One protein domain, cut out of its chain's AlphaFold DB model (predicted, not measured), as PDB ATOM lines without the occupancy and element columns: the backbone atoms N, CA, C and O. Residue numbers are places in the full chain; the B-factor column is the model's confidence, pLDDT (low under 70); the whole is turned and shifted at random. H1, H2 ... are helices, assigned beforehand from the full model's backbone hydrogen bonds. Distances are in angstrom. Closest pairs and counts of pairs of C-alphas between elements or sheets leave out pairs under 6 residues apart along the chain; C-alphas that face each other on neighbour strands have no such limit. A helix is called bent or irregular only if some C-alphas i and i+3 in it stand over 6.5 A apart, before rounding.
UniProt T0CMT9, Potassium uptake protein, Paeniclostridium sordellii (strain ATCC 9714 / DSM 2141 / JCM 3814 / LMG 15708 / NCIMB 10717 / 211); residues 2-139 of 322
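This is residues 2 to 139 of the 322 residues of the protein "Potassium uptake protein" of Paeniclostridium sordellii (strain ATCC 9714 / DSM 2141 / JCM 3814 / LMG 15708 / NCIMB 10717 / 211) (UniProt T0CMT9). A long helical hairpin, H3 and H4, makes one side of an open frame; from one end of it H2 and H5 run off as separate arms, with short H1 away from the hairpin. The printed part has 138 residues with five named helices, H1 to H5, and no named strand: all helix, loose, radius of gyration of the C-alphas 18.9 A, spans 48 by 44 by 39 A.

H3, residues 49 to 77, 41.5 A, begins at C-alpha 49 (6.884, -35.134, 30.914). H4, residues 82 to 109, 39.4 A, is irregular: C-alphas 105 and 108 are 7.2 A apart. H5, residues 111 to 138, 41.2 A, ends at C-alpha 138 (-31.003, -54.228, 57.531). H2 is residues 29 to 46, H1 residues 2 to 7.

The hairpin H3 and H4 touch, closest C-alphas Ser 72 and Gly 85, 4.1 A, at a shallow tilt of 18 degrees, opposite ways. Residues 54 to 59 of H3 alone touch H5, closest C-alphas Ala 55 and Gly 111, 4.2 A. H2 is close to H3 but not clearly touching, closest C-alphas Phe 46 and Met 52, 6.2 A. H1 is apart from the other helices. Every O i to N i+4 pair is within hydrogen-bond range in H1 and H2; 22 of 25 are in H3, 20 of 24 in H4, 23 of 24 in H5.

The farthest C-alphas, Glu 50 and Asn 139, are 51.9 A apart. The printed part has no cut; the 21-residue link from H1 to H2 is long. Residues 21 to 25 have pLDDT under 70.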
ATOM      1  N   ILE A   2      -3.594 -50.917  49.849       75.56
ATOM      2  CA  ILE A   2      -4.928 -51.390  49.394       75.56
ATOM      3  C   ILE A   2      -5.376 -52.667  50.122       75.56
ATOM      4  O   ILE A   2      -6.541 -52.803  50.479       75.56
ATOM      5  N   SER A   3      -4.445 -53.566  50.440       73.62
ATOM      6  CA  SER A   3      -4.721 -54.717  51.307       73.62
ATOM      7  C   SER A   3      -5.232 -54.309  52.695       73.62
ATOM      8  O   SER A   3      -6.149 -54.936  53.214       73.62
ATOM      9  N   GLU A   4      -4.696 -53.238  53.283       79.25
ATOM     10  CA  GLU A   4      -5.151 -52.695  54.571       79.25
ATOM     11  C   GLU A   4      -6.509 -52.002  54.441       79.25
ATOM     12  O   GLU A   4      -7.373 -52.200  55.288       79.25
ATOM     13  N   ALA A   5      -6.751 -51.267  53.352       79.38
ATOM     14  CA  ALA A   5      -8.060 -50.683  53.064       79.38
ATOM     15  C   ALA A   5      -9.148 -51.764  52.932       79.38
ATOM     16  O   ALA A   5     -10.258 -51.594  53.436       79.38
ATOM     17  N   ILE A   6      -8.823 -52.909  52.318       78.31
ATOM     18  CA  ILE A   6      -9.707 -54.082  52.271       78.31
ATOM     19  C   ILE A   6      -9.925 -54.655  53.682       78.31
ATOM     20  O   ILE A   6     -11.063 -54.972  54.028       78.31
ATOM     21  N   LYS A   7      -8.876 -54.750  54.517       73.62
ATOM     22  CA  LYS A   7      -8.999 -55.200  55.921       73.62
ATOM     23  C   LYS A   7      -9.905 -54.284  56.752       73.62
ATOM     24  O   LYS A   7     -10.694 -54.779  57.548       73.62
ATOM     25  N   LEU A   8      -9.843 -52.973  56.524       80.50
ATOM     26  CA  LEU A   8     -10.688 -51.967  57.176       80.50
ATOM     27  C   LEU A   8     -12.101 -51.856  56.563       80.50
ATOM     28  O   LEU A   8     -12.851 -50.953  56.920       80.50
ATOM     29  N   ASN A   9     -12.483 -52.752  55.640       78.06
ATOM     30  CA  ASN A   9     -13.749 -52.711  54.891       78.06
ATOM     31  C   ASN A   9     -13.997 -51.395  54.117       78.06
ATOM     32  O   ASN A   9     -15.138 -51.089  53.773       78.06
ATOM     33  N   LEU A  10     -12.942 -50.640  53.791       82.31
ATOM     34  CA  LEU A  10     -13.029 -49.393  53.020       82.31
ATOM     35  C   LEU A  10     -13.122 -49.642  51.508       82.31
ATOM     36  O   LEU A  10     -13.565 -48.772  50.762       82.31
ATOM     37  N   PHE A  11     -12.698 -50.822  51.053       83.31
ATOM     38  CA  PHE A  11     -12.684 -51.218  49.646       83.31
ATOM     39  C   PHE A  11     -13.398 -52.562  49.431       83.31
ATOM     40  O   PHE A  11     -13.426 -53.398  50.343       83.31
ATOM     41  N   PRO A  12     -13.940 -52.816  48.222       79.94
ATOM     42  CA  PRO A  12     -14.427 -54.131  47.844       79.94
ATOM     43  C   PRO A  12     -13.372 -55.218  48.011       79.94
ATOM     44  O   PRO A  12     -12.190 -55.032  47.718       79.94
ATOM     45  N   ARG A  13     -13.821 -56.391  48.468       75.31
ATOM     46  CA  ARG A  13     -12.956 -57.565  48.603       75.31
ATOM     47  C   ARG A  13     -12.505 -58.011  47.215       75.31
ATOM     48  O   ARG A  13     -13.321 -58.431  46.401       75.31
ATOM     49  N   LEU A  14     -11.205 -57.917  46.980       77.44
ATOM     50  CA  LEU A  14     -10.534 -58.316  45.748       77.44
ATOM     51  C   LEU A  14      -9.783 -59.631  45.961       77.44
ATOM     52  O   LEU A  14      -9.399 -59.964  47.084       77.44
ATOM     53  N   ARG A  15      -9.550 -60.381  44.881       73.31
ATOM     54  CA  ARG A  15      -8.760 -61.617  44.945       73.31
ATOM     55  C   ARG A  15      -7.301 -61.278  45.243       73.31
ATOM     56  O   ARG A  15      -6.610 -60.723  44.392       73.31
ATOM     57  N   VAL A  16      -6.842 -61.638  46.435       74.38
ATOM     58  CA  VAL A  16      -5.443 -61.498  46.848       74.38
ATOM     59  C   VAL A  16      -4.698 -62.799  46.553       74.38
ATOM     60  O   VAL A  16      -5.199 -63.879  46.861       74.38
ATOM     61  N   ARG A  17      -3.513 -62.708  45.946       74.69
ATOM     62  CA  ARG A  17      -2.569 -63.817  45.774       74.69
ATOM     63  C   ARG A  17      -1.302 -63.513  46.570       74.69
ATOM     64  O   ARG A  17      -0.799 -62.393  46.518       74.69
ATOM     65  N   TYR A  18      -0.791 -64.513  47.278       74.81
ATOM     66  CA  TYR A  18       0.470 -64.436  48.013       74.81
ATOM     67  C   TYR A  18       1.506 -65.268  47.253       74.81
ATOM     68  O   TYR A  18       1.431 -66.494  47.315       74.81
ATOM     69  N   PRO A  19       2.389 -64.642  46.458       72.12
ATOM     70  CA  PRO A  19       3.340 -65.371  45.624       72.12
ATOM     71  C   PRO A  19       4.475 -66.036  46.416       72.12
ATOM     72  O   PRO A  19       4.951 -67.069  45.970       72.12
ATOM     73  N   ASN A  20       4.874 -65.499  47.577       71.38
ATOM     74  CA  ASN A  20       5.950 -66.056  48.408       71.38
ATOM     75  C   ASN A  20       5.587 -66.109  49.898       71.38
ATOM     76  O   ASN A  20       4.624 -65.488  50.363       71.38
ATOM     77  N   GLU A  21       6.416 -66.834  50.651       63.00
ATOM     78  CA  GLU A  21       6.256 -67.037  52.089       63.00
ATOM     79  C   GLU A  21       6.646 -65.829  52.949       63.00
ATOM     80  O   GLU A  21       6.241 -65.765  54.112       63.00
ATOM     81  N   GLU A  22       7.319 -64.827  52.388       66.00
ATOM     82  CA  GLU A  22       7.708 -63.635  53.137       66.00
ATOM     83  C   GLU A  22       6.539 -62.682  53.412       66.00
ATOM     84  O   GLU A  22       5.671 -62.412  52.572       66.00
ATOM     85  N   LYS A  23       6.526 -62.134  54.631       57.22
ATOM     86  CA  LYS A  23       5.533 -61.157  55.073       57.22
ATOM     87  C   LYS A  23       5.721 -59.859  54.277       57.22
ATOM     88  O   LYS A  23       6.746 -59.206  54.390       57.22
ATOM     89  N   GLY A  24       4.710 -59.478  53.494       63.31
ATOM     90  CA  GLY A  24       4.701 -58.225  52.721       63.31
ATOM     91  C   GLY A  24       4.497 -58.407  51.217       63.31
ATOM     92  O   GLY A  24       4.110 -57.457  50.541       63.31
ATOM     93  N   GLN A  25       4.656 -59.626  50.694       69.75
ATOM     94  CA  GLN A  25       4.434 -59.898  49.274       69.75
ATOM     95  C   GLN A  25       2.950 -60.174  49.001       69.75
ATOM     96  O   GLN A  25       2.460 -61.296  49.122       69.75
ATOM     97  N   ILE A  26       2.216 -59.111  48.667       77.25
ATOM     98  CA  ILE A  26       0.783 -59.150  48.368       77.25
ATOM     99  C   ILE A  26       0.582 -58.748  46.909       77.25
ATOM    100  O   ILE A  26       0.889 -57.621  46.530       77.25
ATOM    101  N   TYR A  27       0.019 -59.644  46.100       81.31
ATOM    102  CA  TYR A  27      -0.326 -59.363  44.710       81.31
ATOM    103  C   TYR A  27      -1.844 -59.339  44.530       81.31
ATOM    104  O   TYR A  27      -2.538 -60.309  44.842       81.31
ATOM    105  N   ILE A  28      -2.377 -58.232  44.008       83.81
ATOM    106  CA  ILE A  28      -3.804 -58.090  43.697       83.81
ATOM    107  C   ILE A  28      -3.934 -57.871  42.182       83.81
ATOM    108  O   ILE A  28      -3.794 -56.735  41.722       83.81
ATOM    109  N   PRO A  29      -4.210 -58.931  41.393       84.00
ATOM    110  CA  PRO A  29      -4.137 -58.875  39.931       84.00
ATOM    111  C   PRO A  29      -4.985 -57.759  39.310       84.00
ATOM    112  O   PRO A  29      -4.527 -57.056  38.417       84.00
ATOM    113  N   ALA A  30      -6.210 -57.569  39.808       83.56
ATOM    114  CA  ALA A  30      -7.142 -56.577  39.274       83.56
ATOM    115  C   ALA A  30      -6.634 -55.138  39.449       83.56
ATOM    116  O   ALA A  30      -6.751 -54.330  38.534       83.56
ATOM    117  N   ILE A  31      -6.028 -54.827  40.598       85.81
ATOM    118  CA  ILE A  31      -5.464 -53.498  40.858       85.81
ATOM    119  C   ILE A  31      -4.260 -53.269  39.960       85.81
ATOM    120  O   ILE A  31      -4.175 -52.216  39.344       85.81
ATOM    121  N   ASN A  32      -3.355 -54.245  39.854       88.69
ATOM    122  CA  ASN A  32      -2.169 -54.098  39.015       88.69
ATOM    123  C   ASN A  32      -2.540 -53.911  37.542       88.69
ATOM    124  O   ASN A  32      -1.919 -53.100  36.862       88.69
ATOM    125  N   TYR A  33      -3.582 -54.595  37.065       89.12
ATOM    126  CA  TYR A  33      -4.100 -54.391  35.716       89.12
ATOM    127  C   TYR A  33      -4.690 -52.983  35.532       89.12
ATOM    128  O   TYR A  33      -4.330 -52.295  34.582       89.12
ATOM    129  N   ILE A  34      -5.535 -52.520  36.463       88.12
ATOM    130  CA  ILE A  34      -6.101 -51.158  36.433       88.12
ATOM    131  C   ILE A  34      -4.994 -50.101  36.489       88.12
ATOM    132  O   ILE A  34      -5.048 -49.125  35.749       88.12
ATOM    133  N   LEU A  35      -3.981 -50.302  37.334       89.88
ATOM    134  CA  LEU A  35      -2.834 -49.410  37.456       89.88
ATOM    135  C   LEU A  35      -2.036 -49.378  36.147       89.88
ATOM    136  O   LEU A  35      -1.726 -48.299  35.660       89.88
ATOM    137  N   GLY A  36      -1.766 -50.542  35.547       93.31
ATOM    138  CA  GLY A  36      -1.057 -50.654  34.272       93.31
ATOM    139  C   GLY A  36      -1.793 -49.951  33.131       93.31
ATOM    140  O   GLY A  36      -1.209 -49.115  32.444       93.31
ATOM    141  N   VAL A  37      -3.093 -50.218  32.974       93.94
ATOM    142  CA  VAL A  37      -3.942 -49.521  31.993       93.94
ATOM    143  C   VAL A  37      -3.981 -48.019  32.281       93.94
ATOM    144  O   VAL A  37      -3.838 -47.218  31.362       93.94
ATOM    145  N   GLY A  38      -4.113 -47.622  33.549       91.31
ATOM    146  CA  GLY A  38      -4.100 -46.222  33.973       91.31
ATOM    147  C   GLY A  38      -2.798 -45.508  33.612       91.31
ATOM    148  O   GLY A  38      -2.839 -44.410  33.063       91.31
ATOM    149  N   CYS A  39      -1.647 -46.143  33.839       90.94
ATOM    150  CA  CYS A  39      -0.344 -45.616  33.436       90.94
ATOM    151  C   CYS A  39      -0.257 -45.430  31.917       90.94
ATOM    152  O   CYS A  39       0.150 -44.362  31.466       90.94
ATOM    153  N   ILE A  40      -0.686 -46.422  31.128       93.56
ATOM    154  CA  ILE A  40      -0.690 -46.332  29.659       93.56
ATOM    155  C   ILE A  40      -1.575 -45.166  29.193       93.56
ATOM    156  O   ILE A  40      -1.135 -44.347  28.388       93.56
ATOM    157  N   LEU A  41      -2.793 -45.046  29.730       91.69
ATOM    158  CA  LEU A  41      -3.715 -43.959  29.390       91.69
ATOM    159  C   LEU A  41      -3.142 -42.583  29.744       91.69
ATOM    160  O   LEU A  41      -3.230 -41.663  28.933       91.69
ATOM    161  N   LEU A  42      -2.521 -42.440  30.917       88.56
ATOM    162  CA  LEU A  42      -1.901 -41.182  31.338       88.56
ATOM    163  C   LEU A  42      -0.725 -40.792  30.437       88.56
ATOM    164  O   LEU A  42      -0.612 -39.626  30.063       88.56
ATOM    165  N   VAL A  43       0.123 -41.749  30.051       89.81
ATOM    166  CA  VAL A  43       1.245 -41.496  29.131       89.81
ATOM    167  C   VAL A  43       0.733 -41.063  27.754       89.81
ATOM    168  O   VAL A  43       1.219 -40.072  27.209       89.81
ATOM    169  N   LEU A  44      -0.286 -41.741  27.215       90.50
ATOM    170  CA  LEU A  44      -0.902 -41.383  25.930       90.50
ATOM    171  C   LEU A  44      -1.601 -40.017  25.963       90.50
ATOM    172  O   LEU A  44      -1.609 -39.309  24.953       90.50
ATOM    173  N   TYR A  45      -2.173 -39.651  27.111       87.81
ATOM    174  CA  TYR A  45      -2.840 -38.372  27.313       87.81
ATOM    175  C   TYR A  45      -1.842 -37.211  27.395       87.81
ATOM    176  O   TYR A  45      -1.957 -36.237  26.652       87.81
ATOM    177  N   PHE A  46      -0.847 -37.309  28.281       84.94
ATOM    178  CA  PHE A  46       0.066 -36.200  28.560       84.94
ATOM    179  C   PHE A  46       1.171 -36.045  27.517       84.94
ATOM    180  O   PHE A  46       1.555 -34.906  27.237       84.94
ATOM    181  N   LYS A  47       1.648 -37.159  26.932       85.88
ATOM    182  CA  LYS A  47       2.695 -37.299  25.891       85.88
ATOM    183  C   LYS A  47       4.077 -36.705  26.209       85.88
ATOM    184  O   LYS A  47       5.079 -37.242  25.753       85.88
ATOM    185  N   LYS A  48       4.145 -35.609  26.966       83.50
ATOM    186  CA  LYS A  48       5.343 -34.893  27.409       83.50
ATOM    187  C   LYS A  48       5.419 -34.898  28.934       83.50
ATOM    188  O   LYS A  48       4.415 -34.653  29.604       83.50
ATOM    189  N   SER A  49       6.623 -35.093  29.468       82.00
ATOM    190  CA  SER A  49       6.884 -35.134  30.914       82.00
ATOM    191  C   SER A  49       6.530 -33.827  31.631       82.00
ATOM    192  O   SER A  49       6.014 -33.867  32.744       82.00
ATOM    193  N   GLU A  50       6.714 -32.677  30.976       79.31
ATOM    194  CA  GLU A  50       6.390 -31.348  31.527       79.31
ATOM    195  C   GLU A  50       4.907 -31.211  31.908       79.31
ATOM    196  O   GLU A  50       4.570 -30.628  32.938       79.31
ATOM    197  N   ASN A  51       4.001 -31.799  31.119       76.81
ATOM    198  CA  ASN A  51       2.566 -31.736  31.405       76.81
ATOM    199  C   ASN A  51       2.170 -32.663  32.569       76.81
ATOM    200  O   ASN A  51       1.180 -32.413  33.257       76.81
ATOM    201  N   MET A  52       2.946 -33.724  32.802       80.31
ATOM    202  CA  MET A  52       2.752 -34.655  33.916       80.31
ATOM    203  C   MET A  52       3.195 -34.057  35.256       80.31
ATOM    204  O   MET A  52       2.627 -34.419  36.288       80.31
ATOM    205  N   GLU A  53       4.156 -33.124  35.243       82.12
ATOM    206  CA  GLU A  53       4.693 -32.455  36.437       82.12
ATOM    207  C   GLU A  53       3.598 -31.827  37.297       82.12
ATOM    208  O   GLU A  53       3.514 -32.067  38.503       82.12
ATOM    209  N   ALA A  54       2.698 -31.083  36.653       78.44
ATOM    210  CA  ALA A  54       1.585 -30.427  37.325       78.44
ATOM    211  C   ALA A  54       0.617 -31.428  37.984       78.44
ATOM    212  O   ALA A  54       0.052 -31.146  39.042       78.44
ATOM    213  N   ALA A  55       0.418 -32.598  37.371       79.56
ATOM    214  CA  ALA A  55      -0.499 -33.613  37.871       79.56
ATOM    215  C   ALA A  55       0.057 -34.307  39.123       79.56
ATOM    216  O   ALA A  55      -0.611 -34.326  40.162       79.56
ATOM    217  N   TYR A  56       1.277 -34.852  39.069       83.38
ATOM    218  CA  TYR A  56       1.834 -35.535  40.242       83.38
ATOM    219  C   TYR A  56       2.214 -34.548  41.357       83.38
ATOM    220  O   TYR A  56       2.066 -34.889  42.529       83.38
ATOM    221  N   GLY A  57       2.633 -33.321  41.020       85.19
ATOM    222  CA  GLY A  57       2.974 -32.278  41.994       85.19
ATOM    223  C   GLY A  57       1.813 -31.950  42.935       85.19
ATOM    224  O   GLY A  57       1.996 -31.877  44.153       85.19
ATOM    225  N   LEU A  58       0.592 -31.867  42.396       86.31
ATOM    226  CA  LEU A  58      -0.621 -31.688  43.196       86.31
ATOM    227  C   LEU A  58      -0.882 -32.881  44.139       86.31
ATOM    228  O   LEU A  58      -1.175 -32.685  45.314       86.31
ATOM    229  N   ALA A  59      -0.746 -34.124  43.659       87.38
ATOM    230  CA  ALA A  59      -0.936 -35.320  44.493       87.38
ATOM    231  C   ALA A  59       0.063 -35.381  45.654       87.38
ATOM    232  O   ALA A  59      -0.322 -35.653  46.793       87.38
ATOM    233  N   ILE A  60       1.340 -35.129  45.365       89.81
ATOM    234  CA  ILE A  60       2.410 -35.178  46.363       89.81
ATOM    235  C   ILE A  60       2.197 -34.092  47.417       89.81
ATOM    236  O   ILE A  60       2.224 -34.404  48.603       89.81
ATOM    237  N   THR A  61       1.916 -32.851  47.011       90.69
ATOM    238  CA  THR A  61       1.691 -31.741  47.956       90.69
ATOM    239  C   THR A  61       0.484 -31.977  48.861       90.69
ATOM    240  O   THR A  61       0.592 -31.793  50.070       90.69
ATOM    241  N   VAL A  62      -0.636 -32.469  48.321       89.62
ATOM    242  CA  VAL A  62      -1.810 -32.847  49.130       89.62
ATOM    243  C   VAL A  62      -1.487 -34.002  50.084       89.62
ATOM    244  O   VAL A  62      -1.914 -33.986  51.238       89.62
ATOM    245  N   THR A  63      -0.712 -34.994  49.635       91.38
ATOM    246  CA  THR A  63      -0.300 -36.122  50.486       91.38
ATOM    247  C   THR A  63       0.614 -35.660  51.618       91.38
ATOM    248  O   THR A  63       0.399 -36.058  52.761       91.38
ATOM    249  N   MET A  64       1.586 -34.792  51.324       93.50
ATOM    250  CA  MET A  64       2.486 -34.199  52.316       93.50
ATOM    251  C   MET A  64       1.700 -33.411  53.366       93.50
ATOM    252  O   MET A  64       1.819 -33.703  54.556       93.50
ATOM    253  N   LEU A  65       0.775 -32.552  52.926       94.31
ATOM    254  CA  LEU A  65      -0.116 -31.795  53.809       94.31
ATOM    255  C   LEU A  65      -0.933 -32.717  54.721       94.31
ATOM    256  O   LEU A  65      -1.008 -32.499  55.933       94.31
ATOM    257  N   MET A  66      -1.492 -33.799  54.175       93.81
ATOM    258  CA  MET A  66      -2.205 -34.796  54.974       93.81
ATOM    259  C   MET A  66      -1.284 -35.472  56.001       93.81
ATOM    260  O   MET A  66      -1.668 -35.631  57.161       93.81
ATOM    261  N   THR A  67      -0.061 -35.848  55.613       94.06
ATOM    262  CA  THR A  67       0.903 -36.452  56.544       94.06
ATOM    263  C   THR A  67       1.354 -35.482  57.632       94.06
ATOM    264  O   THR A  67       1.469 -35.900  58.781       94.06
ATOM    265  N   THR A  68       1.515 -34.194  57.324       94.81
ATOM    266  CA  THR A  68       1.870 -33.144  58.289       94.81
ATOM    267  C   THR A  68       0.752 -32.920  59.307       94.81
ATOM    268  O   THR A  68       1.014 -32.863  60.512       94.81
ATOM    269  N   ILE A  69      -0.512 -32.901  58.864       93.62
ATOM    270  CA  ILE A  69      -1.673 -32.858  59.767       93.62
ATOM    271  C   ILE A  69      -1.704 -34.098  60.670       93.62
ATOM    272  O   ILE A  69      -1.850 -33.967  61.887       93.62
ATOM    273  N   LEU A  70      -1.552 -35.299  60.102       92.88
ATOM    274  CA  LEU A  70      -1.558 -36.548  60.871       92.88
ATOM    275  C   LEU A  70      -0.409 -36.602  61.885       92.88
ATOM    276  O   LEU A  70      -0.630 -36.990  63.031       92.88
ATOM    277  N   LEU A  71       0.792 -36.169  61.497       92.38
ATOM    278  CA  LEU A  71       1.958 -36.098  62.375       92.38
ATOM    279  C   LEU A  71       1.728 -35.107  63.523       92.38
ATOM    280  O   LEU A  71       2.007 -35.428  64.677       92.38
ATOM    281  N   SER A  72       1.150 -33.940  63.234       90.69
ATOM    282  CA  SER A  72       0.783 -32.952  64.253       90.69
ATOM    283  C   SER A  72      -0.217 -33.518  65.269       90.69
ATOM    284  O   SER A  72      -0.022 -33.384  66.482       90.69
ATOM    285  N   GLN A  73      -1.256 -34.221  64.800       90.00
ATOM    286  CA  GLN A  73      -2.229 -34.877  65.683       90.00
ATOM    287  C   GLN A  73      -1.606 -36.022  66.487       90.00
ATOM    288  O   GLN A  73      -1.916 -36.183  67.669       90.00
ATOM    289  N   PHE A  74      -0.700 -36.790  65.882       90.75
ATOM    290  CA  PHE A  74       0.025 -37.857  66.560       90.75
ATOM    291  C   PHE A  74       0.897 -37.316  67.703       90.75
ATOM    292  O   PHE A  74       0.828 -37.824  68.824       90.75
ATOM    293  N   GLU A  75       1.658 -36.247  67.469       87.75
ATOM    294  CA  GLU A  75       2.467 -35.593  68.508       87.75
ATOM    295  C   GLU A  75       1.601 -35.004  69.631       87.75
ATOM    296  O   GLU A  75       1.922 -35.140  70.820       87.75
ATOM    297  N   LYS A  76       0.457 -34.408  69.272       85.12
ATOM    298  CA  LYS A  76      -0.502 -33.849  70.230       85.12
ATOM    299  C   LYS A  76      -1.128 -34.924  71.119       85.12
ATOM    300  O   LYS A  76      -1.122 -34.769  72.339       85.12
ATOM    301  N   TYR A  77      -1.689 -35.980  70.532       86.25
ATOM    302  CA  TYR A  77      -2.510 -36.954  71.257       86.25
ATOM    303  C   TYR A  77      -1.685 -38.080  71.883       86.25
ATOM    304  O   TYR A  77      -1.898 -38.432  73.041       86.25
ATOM    305  N   ASN A  78      -0.711 -38.626  71.149       85.19
ATOM    306  CA  ASN A  78       0.036 -39.800  71.594       85.19
ATOM    307  C   ASN A  78       1.248 -39.428  72.459       85.19
ATOM    308  O   ASN A  78       1.471 -40.016  73.513       85.19
ATOM    309  N   ARG A  79       2.023 -38.418  72.043       78.12
ATOM    310  CA  ARG A  79       3.226 -37.979  72.776       78.12
ATOM    311  C   ARG A  79       2.952 -36.883  73.805       78.12
ATOM    312  O   ARG A  79       3.870 -36.511  74.530       78.12
ATOM    313  N   ARG A  80       1.708 -36.387  73.886       81.50
ATOM    314  CA  ARG A  80       1.274 -35.284  74.766       81.50
ATOM    315  C   ARG A  80       2.154 -34.030  74.635       81.50
ATOM    316  O   ARG A  80       2.348 -33.303  75.606       81.50
ATOM    317  N   LYS A  81       2.685 -33.764  73.435       85.50
ATOM    318  CA  LYS A  81       3.535 -32.599  73.123       85.50
ATOM    319  C   LYS A  81       2.801 -31.653  72.163       85.50
ATOM    320  O   LYS A  81       3.179 -31.549  70.996       85.50
ATOM    321  N   PRO A  82       1.751 -30.943  72.621       84.19
ATOM    322  CA  PRO A  82       0.924 -30.110  71.746       84.19
ATOM    323  C   PRO A  82       1.717 -28.973  71.092       84.19
ATOM    324  O   PRO A  82       1.473 -28.651  69.935       84.19
ATOM    325  N   ILE A  83       2.703 -28.411  71.799       89.56
ATOM    326  CA  ILE A  83       3.561 -27.333  71.286       89.56
ATOM    327  C   ILE A  83       4.386 -27.824  70.093       89.56
ATOM    328  O   ILE A  83       4.414 -27.169  69.057       89.56
ATOM    329  N   LEU A  84       5.001 -29.007  70.204       88.19
ATOM    330  CA  LEU A  84       5.783 -29.598  69.116       88.19
ATOM    331  C   LEU A  84       4.899 -29.890  67.894       88.19
ATOM    332  O   LEU A  84       5.286 -29.582  66.772       88.19
ATOM    333  N   GLY A  85       3.686 -30.410  68.115       89.44
ATOM    334  CA  GLY A  85       2.715 -30.637  67.044       89.44
ATOM    335  C   GLY A  85       2.311 -29.352  66.312       89.44
ATOM    336  O   GLY A  85       2.188 -29.367  65.088       89.44
ATOM    337  N   ILE A  86       2.144 -28.238  67.033       91.56
ATOM    338  CA  ILE A  86       1.839 -26.926  66.440       91.56
ATOM    339  C   ILE A  86       3.039 -26.393  65.648       91.56
ATOM    340  O   ILE A  86       2.860 -25.943  64.522       91.56
ATOM    341  N   VAL A  87       4.256 -26.479  66.194       92.88
ATOM    342  CA  VAL A  87       5.477 -26.026  65.503       92.88
ATOM    343  C   VAL A  87       5.679 -26.790  64.195       92.88
ATOM    344  O   VAL A  87       5.896 -26.169  63.158       92.88
ATOM    345  N   VAL A  88       5.546 -28.120  64.219       90.88
ATOM    346  CA  VAL A  88       5.627 -28.960  63.014       90.88
ATOM    347  C   VAL A  88       4.570 -28.540  61.994       90.88
ATOM    348  O   VAL A  88       4.896 -28.329  60.830       90.88
ATOM    349  N   LEU A  89       3.321 -28.352  62.427       93.75
ATOM    350  CA  LEU A  89       2.236 -27.950  61.535       93.75
ATOM    351  C   LEU A  89       2.482 -26.582  60.893       93.75
ATOM    352  O   LEU A  89       2.218 -26.424  59.708       93.75
ATOM    353  N   ILE A  90       3.002 -25.608  61.641       94.56
ATOM    354  CA  ILE A  90       3.289 -24.272  61.107       94.56
ATOM    355  C   ILE A  90       4.462 -24.327  60.126       94.56
ATOM    356  O   ILE A  90       4.347 -23.827  59.014       94.56
ATOM    357  N   VAL A  91       5.584 -24.942  60.508       94.06
ATOM    358  CA  VAL A  91       6.798 -24.951  59.678       94.06
ATOM    359  C   VAL A  91       6.563 -25.709  58.372       94.06
ATOM    360  O   VAL A  91       6.758 -25.151  57.294       94.06
ATOM    361  N   PHE A  92       6.108 -26.961  58.462       93.62
ATOM    362  CA  PHE A  92       5.880 -27.788  57.278       93.62
ATOM    363  C   PHE A  92       4.643 -27.332  56.508       93.62
ATOM    364  O   PHE A  92       4.708 -27.209  55.287       93.62
ATOM    365  N   GLY A  93       3.565 -26.965  57.205       94.31
ATOM    366  CA  GLY A  93       2.347 -26.472  56.570       94.31
ATOM    367  C   GLY A  93       2.574 -25.190  55.771       94.31
ATOM    368  O   GLY A  93       2.067 -25.086  54.662       94.31
ATOM    369  N   CYS A  94       3.383 -24.237  56.251       95.12
ATOM    370  CA  CYS A  94       3.720 -23.036  55.474       95.12
ATOM    371  C   CYS A  94       4.475 -23.371  54.177       95.12
ATOM    372  O   CYS A  94       4.164 -22.819  53.121       95.12
ATOM    373  N   ILE A  95       5.445 -24.289  54.240       93.69
ATOM    374  CA  ILE A  95       6.215 -24.728  53.067       93.69
ATOM    375  C   ILE A  95       5.295 -25.444  52.069       93.69
ATOM    376  O   ILE A  95       5.280 -25.121  50.881       93.69
ATOM    377  N   GLU A  96       4.487 -26.385  52.551       94.50
ATOM    378  CA  GLU A  96       3.555 -27.169  51.738       94.50
ATOM    379  C   GLU A  96       2.454 -26.305  51.120       94.50
ATOM    380  O   GLU A  96       2.125 -26.494  49.950       94.50
ATOM    381  N   LEU A  97       1.918 -25.324  51.853       93.00
ATOM    382  CA  LEU A  97       0.940 -24.366  51.332       93.00
ATOM    383  C   LEU A  97       1.545 -23.473  50.244       93.00
ATOM    384  O   LEU A  97       0.865 -23.185  49.261       93.00
ATOM    385  N   SER A  98       2.819 -23.085  50.367       92.19
ATOM    386  CA  SER A  98       3.539 -22.367  49.307       92.19
ATOM    387  C   SER A  98       3.665 -23.223  48.040       92.19
ATOM    388  O   SER A  98       3.340 -22.773  46.937       92.19
ATOM    389  N   PHE A  99       4.028 -24.504  48.187       89.12
ATOM    390  CA  PHE A  99       4.034 -25.440  47.063       89.12
ATOM    391  C   PHE A  99       2.636 -25.665  46.480       89.12
ATOM    392  O   PHE A  99       2.488 -25.712  45.258       89.12
ATOM    393  N   LEU A 100       1.601 -25.779  47.312       89.56
ATOM    394  CA  LEU A 100       0.220 -25.929  46.859       89.56
ATOM    395  C   LEU A 100      -0.219 -24.699  46.052       89.56
ATOM    396  O   LEU A 100      -0.791 -24.851  44.974       89.56
ATOM    397  N   TYR A 101       0.117 -23.497  46.526       89.44
ATOM    398  CA  TYR A 101      -0.139 -22.236  45.833       89.44
ATOM    399  C   TYR A 101       0.549 -22.185  44.461       89.44
ATOM    400  O   TYR A 101      -0.088 -21.864  43.460       89.44
ATOM    401  N   ALA A 102       1.814 -22.606  44.369       86.62
ATOM    402  CA  ALA A 102       2.514 -22.712  43.088       86.62
ATOM    403  C   ALA A 102       1.861 -23.740  42.136       86.62
ATOM    404  O   ALA A 102       1.768 -23.510  40.927       86.62
ATOM    405  N   ASN A 103       1.365 -24.863  42.671       83.81
ATOM    406  CA  ASN A 103       0.683 -25.898  41.888       83.81
ATOM    407  C   ASN A 103      -0.725 -25.472  41.425       83.81
ATOM    408  O   ASN A 103      -1.155 -25.889  40.348       83.81
ATOM    409  N   LEU A 104      -1.418 -24.598  42.166       81.81
ATOM    410  CA  LEU A 104      -2.723 -24.039  41.783       81.81
ATOM    411  C   LEU A 104      -2.663 -23.276  40.449       81.81
ATOM    412  O   LEU A 104      -3.563 -23.420  39.626       81.81
ATOM    413  N   PHE A 105      -1.575 -22.554  40.158       79.75
ATOM    414  CA  PHE A 105      -1.397 -21.902  38.849       79.75
ATOM    415  C   PHE A 105      -1.234 -22.893  37.693       79.75
ATOM    416  O   PHE A 105      -1.639 -22.620  36.563       79.75
ATOM    417  N   LYS A 106      -0.662 -24.070  37.970       74.75
ATOM    418  CA  LYS A 106      -0.507 -25.157  36.995       74.75
ATOM    419  C   LYS A 106      -1.752 -26.057  36.915       74.75
ATOM    420  O   LYS A 106      -1.804 -26.948  36.066       74.75
ATOM    421  N   PHE A 107      -2.784 -25.813  37.732       77.00
ATOM    422  CA  PHE A 107      -3.979 -26.657  37.831       77.00
ATOM    423  C   PHE A 107      -4.717 -26.807  36.494       77.00
ATOM    424  O   PHE A 107      -5.018 -27.927  36.078       77.00
ATOM    425  N   PHE A 108      -4.917 -25.702  35.769       71.75
ATOM    426  CA  PHE A 108      -5.585 -25.706  34.461       71.75
ATOM    427  C   PHE A 108      -4.770 -26.390  33.351       71.75
ATOM    428  O   PHE A 108      -5.337 -26.785  32.338       71.75
ATOM    429  N   ARG A 109      -3.455 -26.578  33.538       71.00
ATOM    430  CA  ARG A 109      -2.560 -27.226  32.561       71.00
ATOM    431  C   ARG A 109      -2.407 -28.740  32.770       71.00
ATOM    432  O   ARG A 109      -1.662 -29.370  32.028       71.00
ATOM    433  N   GLY A 110      -3.104 -29.328  33.748       75.50
ATOM    434  CA  GLY A 110      -3.097 -30.785  33.956       75.50
ATOM    435  C   GLY A 110      -3.363 -31.263  35.386       75.50
ATOM    436  O   GLY A 110      -3.693 -32.432  35.576       75.50
ATOM    437  N   GLY A 111      -3.283 -30.382  36.391       77.38
ATOM    438  CA  GLY A 111      -3.509 -30.738  37.801       77.38
ATOM    439  C   GLY A 111      -4.920 -31.263  38.110       77.38
ATOM    440  O   GLY A 111      -5.093 -32.089  39.006       77.38
ATOM    441  N   TYR A 112      -5.927 -30.857  37.332       83.56
ATOM    442  CA  TYR A 112      -7.314 -31.314  37.498       83.56
ATOM    443  C   TYR A 112      -7.491 -32.833  37.335       83.56
ATOM    444  O   TYR A 112      -8.411 -33.405  37.918       83.56
ATOM    445  N   ILE A 113      -6.609 -33.505  36.585       85.56
ATOM    446  CA  ILE A 113      -6.680 -34.957  36.358       85.56
ATOM    447  C   ILE A 113      -6.449 -35.716  37.661       85.56
ATOM    448  O   ILE A 113      -7.183 -36.650  37.979       85.56
ATOM    449  N   THR A 114      -5.479 -35.274  38.455       85.69
ATOM    450  CA  THR A 114      -5.182 -35.858  39.764       85.69
ATOM    451  C   THR A 114      -6.357 -35.714  40.721       85.69
ATOM    452  O   THR A 114      -6.715 -36.672  41.407       85.69
ATOM    453  N   LEU A 115      -7.006 -34.545  40.724       87.62
ATOM    454  CA  LEU A 115      -8.208 -34.315  41.523       87.62
ATOM    455  C   LEU A 115      -9.357 -35.223  41.071       87.62
ATOM    456  O   LEU A 115     -10.018 -35.830  41.908       87.62
ATOM    457  N   PHE A 116      -9.566 -35.360  39.759       89.38
ATOM    458  CA  PHE A 116     -10.605 -36.222  39.201       89.38
ATOM    459  C   PHE A 116     -10.399 -37.694  39.585       89.38
ATOM    460  O   PHE A 116     -11.327 -38.338  40.070       89.38
ATOM    461  N   ILE A 117      -9.176 -38.215  39.441       89.25
ATOM    462  CA  ILE A 117      -8.834 -39.590  39.836       89.25
ATOM    463  C   ILE A 117      -9.026 -39.780  41.348       89.25
ATOM    464  O   ILE A 117      -9.617 -40.773  41.773       89.25
ATOM    465  N   GLY A 118      -8.576 -38.821  42.163       89.69
ATOM    466  CA  GLY A 118      -8.753 -38.858  43.615       89.69
ATOM    467  C   GLY A 118     -10.226 -38.881  44.027       89.69
ATOM    468  O   GLY A 118     -10.638 -39.749  44.796       89.69
ATOM    469  N   LEU A 119     -11.041 -37.985  43.462       91.69
ATOM    470  CA  LEU A 119     -12.487 -37.937  43.698       91.69
ATOM    471  C   LEU A 119     -13.180 -39.226  43.256       91.69
ATOM    472  O   LEU A 119     -14.054 -39.719  43.964       91.69
ATOM    473  N   PHE A 120     -12.768 -39.807  42.131       91.56
ATOM    474  CA  PHE A 120     -13.304 -41.077  41.653       91.56
ATOM    475  C   PHE A 120     -13.015 -42.233  42.627       91.56
ATOM    476  O   PHE A 120     -13.911 -43.015  42.951       91.56
ATOM    477  N   ILE A 121     -11.792 -42.315  43.159       89.88
ATOM    478  CA  ILE A 121     -11.423 -43.322  44.167       89.88
ATOM    479  C   ILE A 121     -12.211 -43.105  45.467       89.88
ATOM    480  O   ILE A 121     -12.764 -44.061  46.015       89.88
ATOM    481  N   ILE A 122     -12.314 -41.858  45.938       91.12
ATOM    482  CA  ILE A 122     -13.101 -41.502  47.129       91.12
ATOM    483  C   ILE A 122     -14.572 -41.873  46.932       91.12
ATOM    484  O   ILE A 122     -15.185 -42.429  47.840       91.12
ATOM    485  N   PHE A 123     -15.135 -41.635  45.748       91.38
ATOM    486  CA  PHE A 123     -16.512 -42.001  45.424       91.38
ATOM    487  C   PHE A 123     -16.747 -43.518  45.509       91.38
ATOM    488  O   PHE A 123     -17.749 -43.954  46.085       91.38
ATOM    489  N   ILE A 124     -15.813 -44.334  45.006       89.44
ATOM    490  CA  ILE A 124     -15.866 -45.801  45.134       89.44
ATOM    491  C   ILE A 124     -15.832 -46.219  46.607       89.44
ATOM    492  O   ILE A 124     -16.660 -47.029  47.032       89.44
ATOM    493  N   MET A 125     -14.908 -45.654  47.392       90.38
ATOM    494  CA  MET A 125     -14.795 -45.941  48.828       90.38
ATOM    495  C   MET A 125     -16.068 -45.550  49.577       90.38
ATOM    496  O   MET A 125     -16.619 -46.357  50.323       90.38
ATOM    497  N   TYR A 126     -16.571 -44.340  49.341       91.38
ATOM    498  CA  TYR A 126     -17.789 -43.826  49.958       91.38
ATOM    499  C   TYR A 126     -18.990 -44.725  49.652       91.38
ATOM    500  O   TYR A 126     -19.681 -45.174  50.566       91.38
ATOM    501  N   THR A 127     -19.184 -45.070  48.376       90.62
ATOM    502  CA  THR A 127     -20.249 -45.978  47.931       90.62
ATOM    503  C   THR A 127     -20.145 -47.338  48.622       90.62
ATOM    504  O   THR A 127     -21.147 -47.900  49.075       90.62
ATOM    505  N   TRP A 128     -18.929 -47.881  48.732       89.62
ATOM    506  CA  TRP A 128     -18.704 -49.179  49.357       89.62
ATOM    507  C   TRP A 128     -18.984 -49.165  50.861       89.62
ATOM    508  O   TRP A 128     -19.670 -50.063  51.362       89.62
ATOM    509  N   ILE A 129     -18.486 -48.154  51.574       89.25
ATOM    510  CA  ILE A 129     -18.651 -47.998  53.023       89.25
ATOM    511  C   ILE A 129     -20.121 -47.752  53.354       89.25
ATOM    512  O   ILE A 129     -20.711 -48.521  54.114       89.25
ATOM    513  N   HIS A 130     -20.741 -46.749  52.728       89.06
ATOM    514  CA  HIS A 130     -22.134 -46.387  52.995       89.06
ATOM    515  C   HIS A 130     -23.082 -47.527  52.619       89.06
ATOM    516  O   HIS A 130     -23.913 -47.941  53.425       89.06
ATOM    517  N   GLY A 131     -22.879 -48.160  51.461       86.06
ATOM    518  CA  GLY A 131     -23.660 -49.335  51.079       86.06
ATOM    519  C   GLY A 131     -23.400 -50.566  51.961       86.06
ATOM    520  O   GLY A 131     -24.199 -51.501  51.992       86.06
ATOM    521  N   SER A 132     -22.267 -50.651  52.666       82.56
ATOM    522  CA  SER A 132     -22.025 -51.709  53.668       82.56
ATOM    523  C   SER A 132     -22.728 -51.410  54.980       82.56
ATOM    524  O   SER A 132     -23.305 -52.322  55.566       82.56
ATOM    525  N   HIS A 133     -22.763 -50.142  55.373       85.19
ATOM    526  CA  HIS A 133     -23.496 -49.683  56.541       85.19
ATOM    527  C   HIS A 133     -25.015 -49.863  56.376       85.19
ATOM    528  O   HIS A 133     -25.657 -50.446  57.248       85.19
ATOM    529  N   ILE A 134     -25.583 -49.473  55.225       82.25
ATOM    530  CA  ILE A 134     -27.000 -49.726  54.898       82.25
ATOM    531  C   ILE A 134     -27.295 -51.226  54.997       82.25
ATOM    532  O   ILE A 134     -28.228 -51.637  55.684       82.25
ATOM    533  N   LYS A 135     -26.457 -52.060  54.372       78.94
ATOM    534  CA  LYS A 135     -26.612 -53.517  54.413       78.94
ATOM    535  C   LYS A 135     -26.631 -54.051  55.850       78.94
ATOM    536  O   LYS A 135     -27.483 -54.861  56.198       78.94
ATOM    537  N   GLN A 136     -25.700 -53.595  56.685       77.06
ATOM    538  CA  GLN A 136     -25.603 -54.037  58.073       77.06
ATOM    539  C   GLN A 136     -26.824 -53.614  58.896       77.06
ATOM    540  O   GLN A 136     -27.328 -54.418  59.672       77.06
ATOM    541  N   LYS A 137     -27.347 -52.401  58.682       79.50
ATOM    542  CA  LYS A 137     -28.547 -51.901  59.368       79.50
ATOM    543  C   LYS A 137     -29.788 -52.764  59.103       79.50
ATOM    544  O   LYS A 137     -30.635 -52.899  59.979       79.50
ATOM    545  N   HIS A 138     -29.888 -53.354  57.912       75.38
ATOM    546  CA  HIS A 138     -31.003 -54.228  57.531       75.38
ATOM    547  C   HIS A 138     -30.757 -55.720  57.815       75.38
ATOM    548  O   HIS A 138     -31.682 -56.523  57.683       75.38
ATOM    549  N   ASN A 139     -29.553 -56.107  58.249       77.06
ATOM    550  CA  ASN A 139     -29.285 -57.466  58.710       77.06
ATOM    551  C   ASN A 139     -29.876 -57.661  60.108       77.06
ATOM    552  O   ASN A 139     -29.248 -57.371  61.124       77.06
TER     553      ASN A 139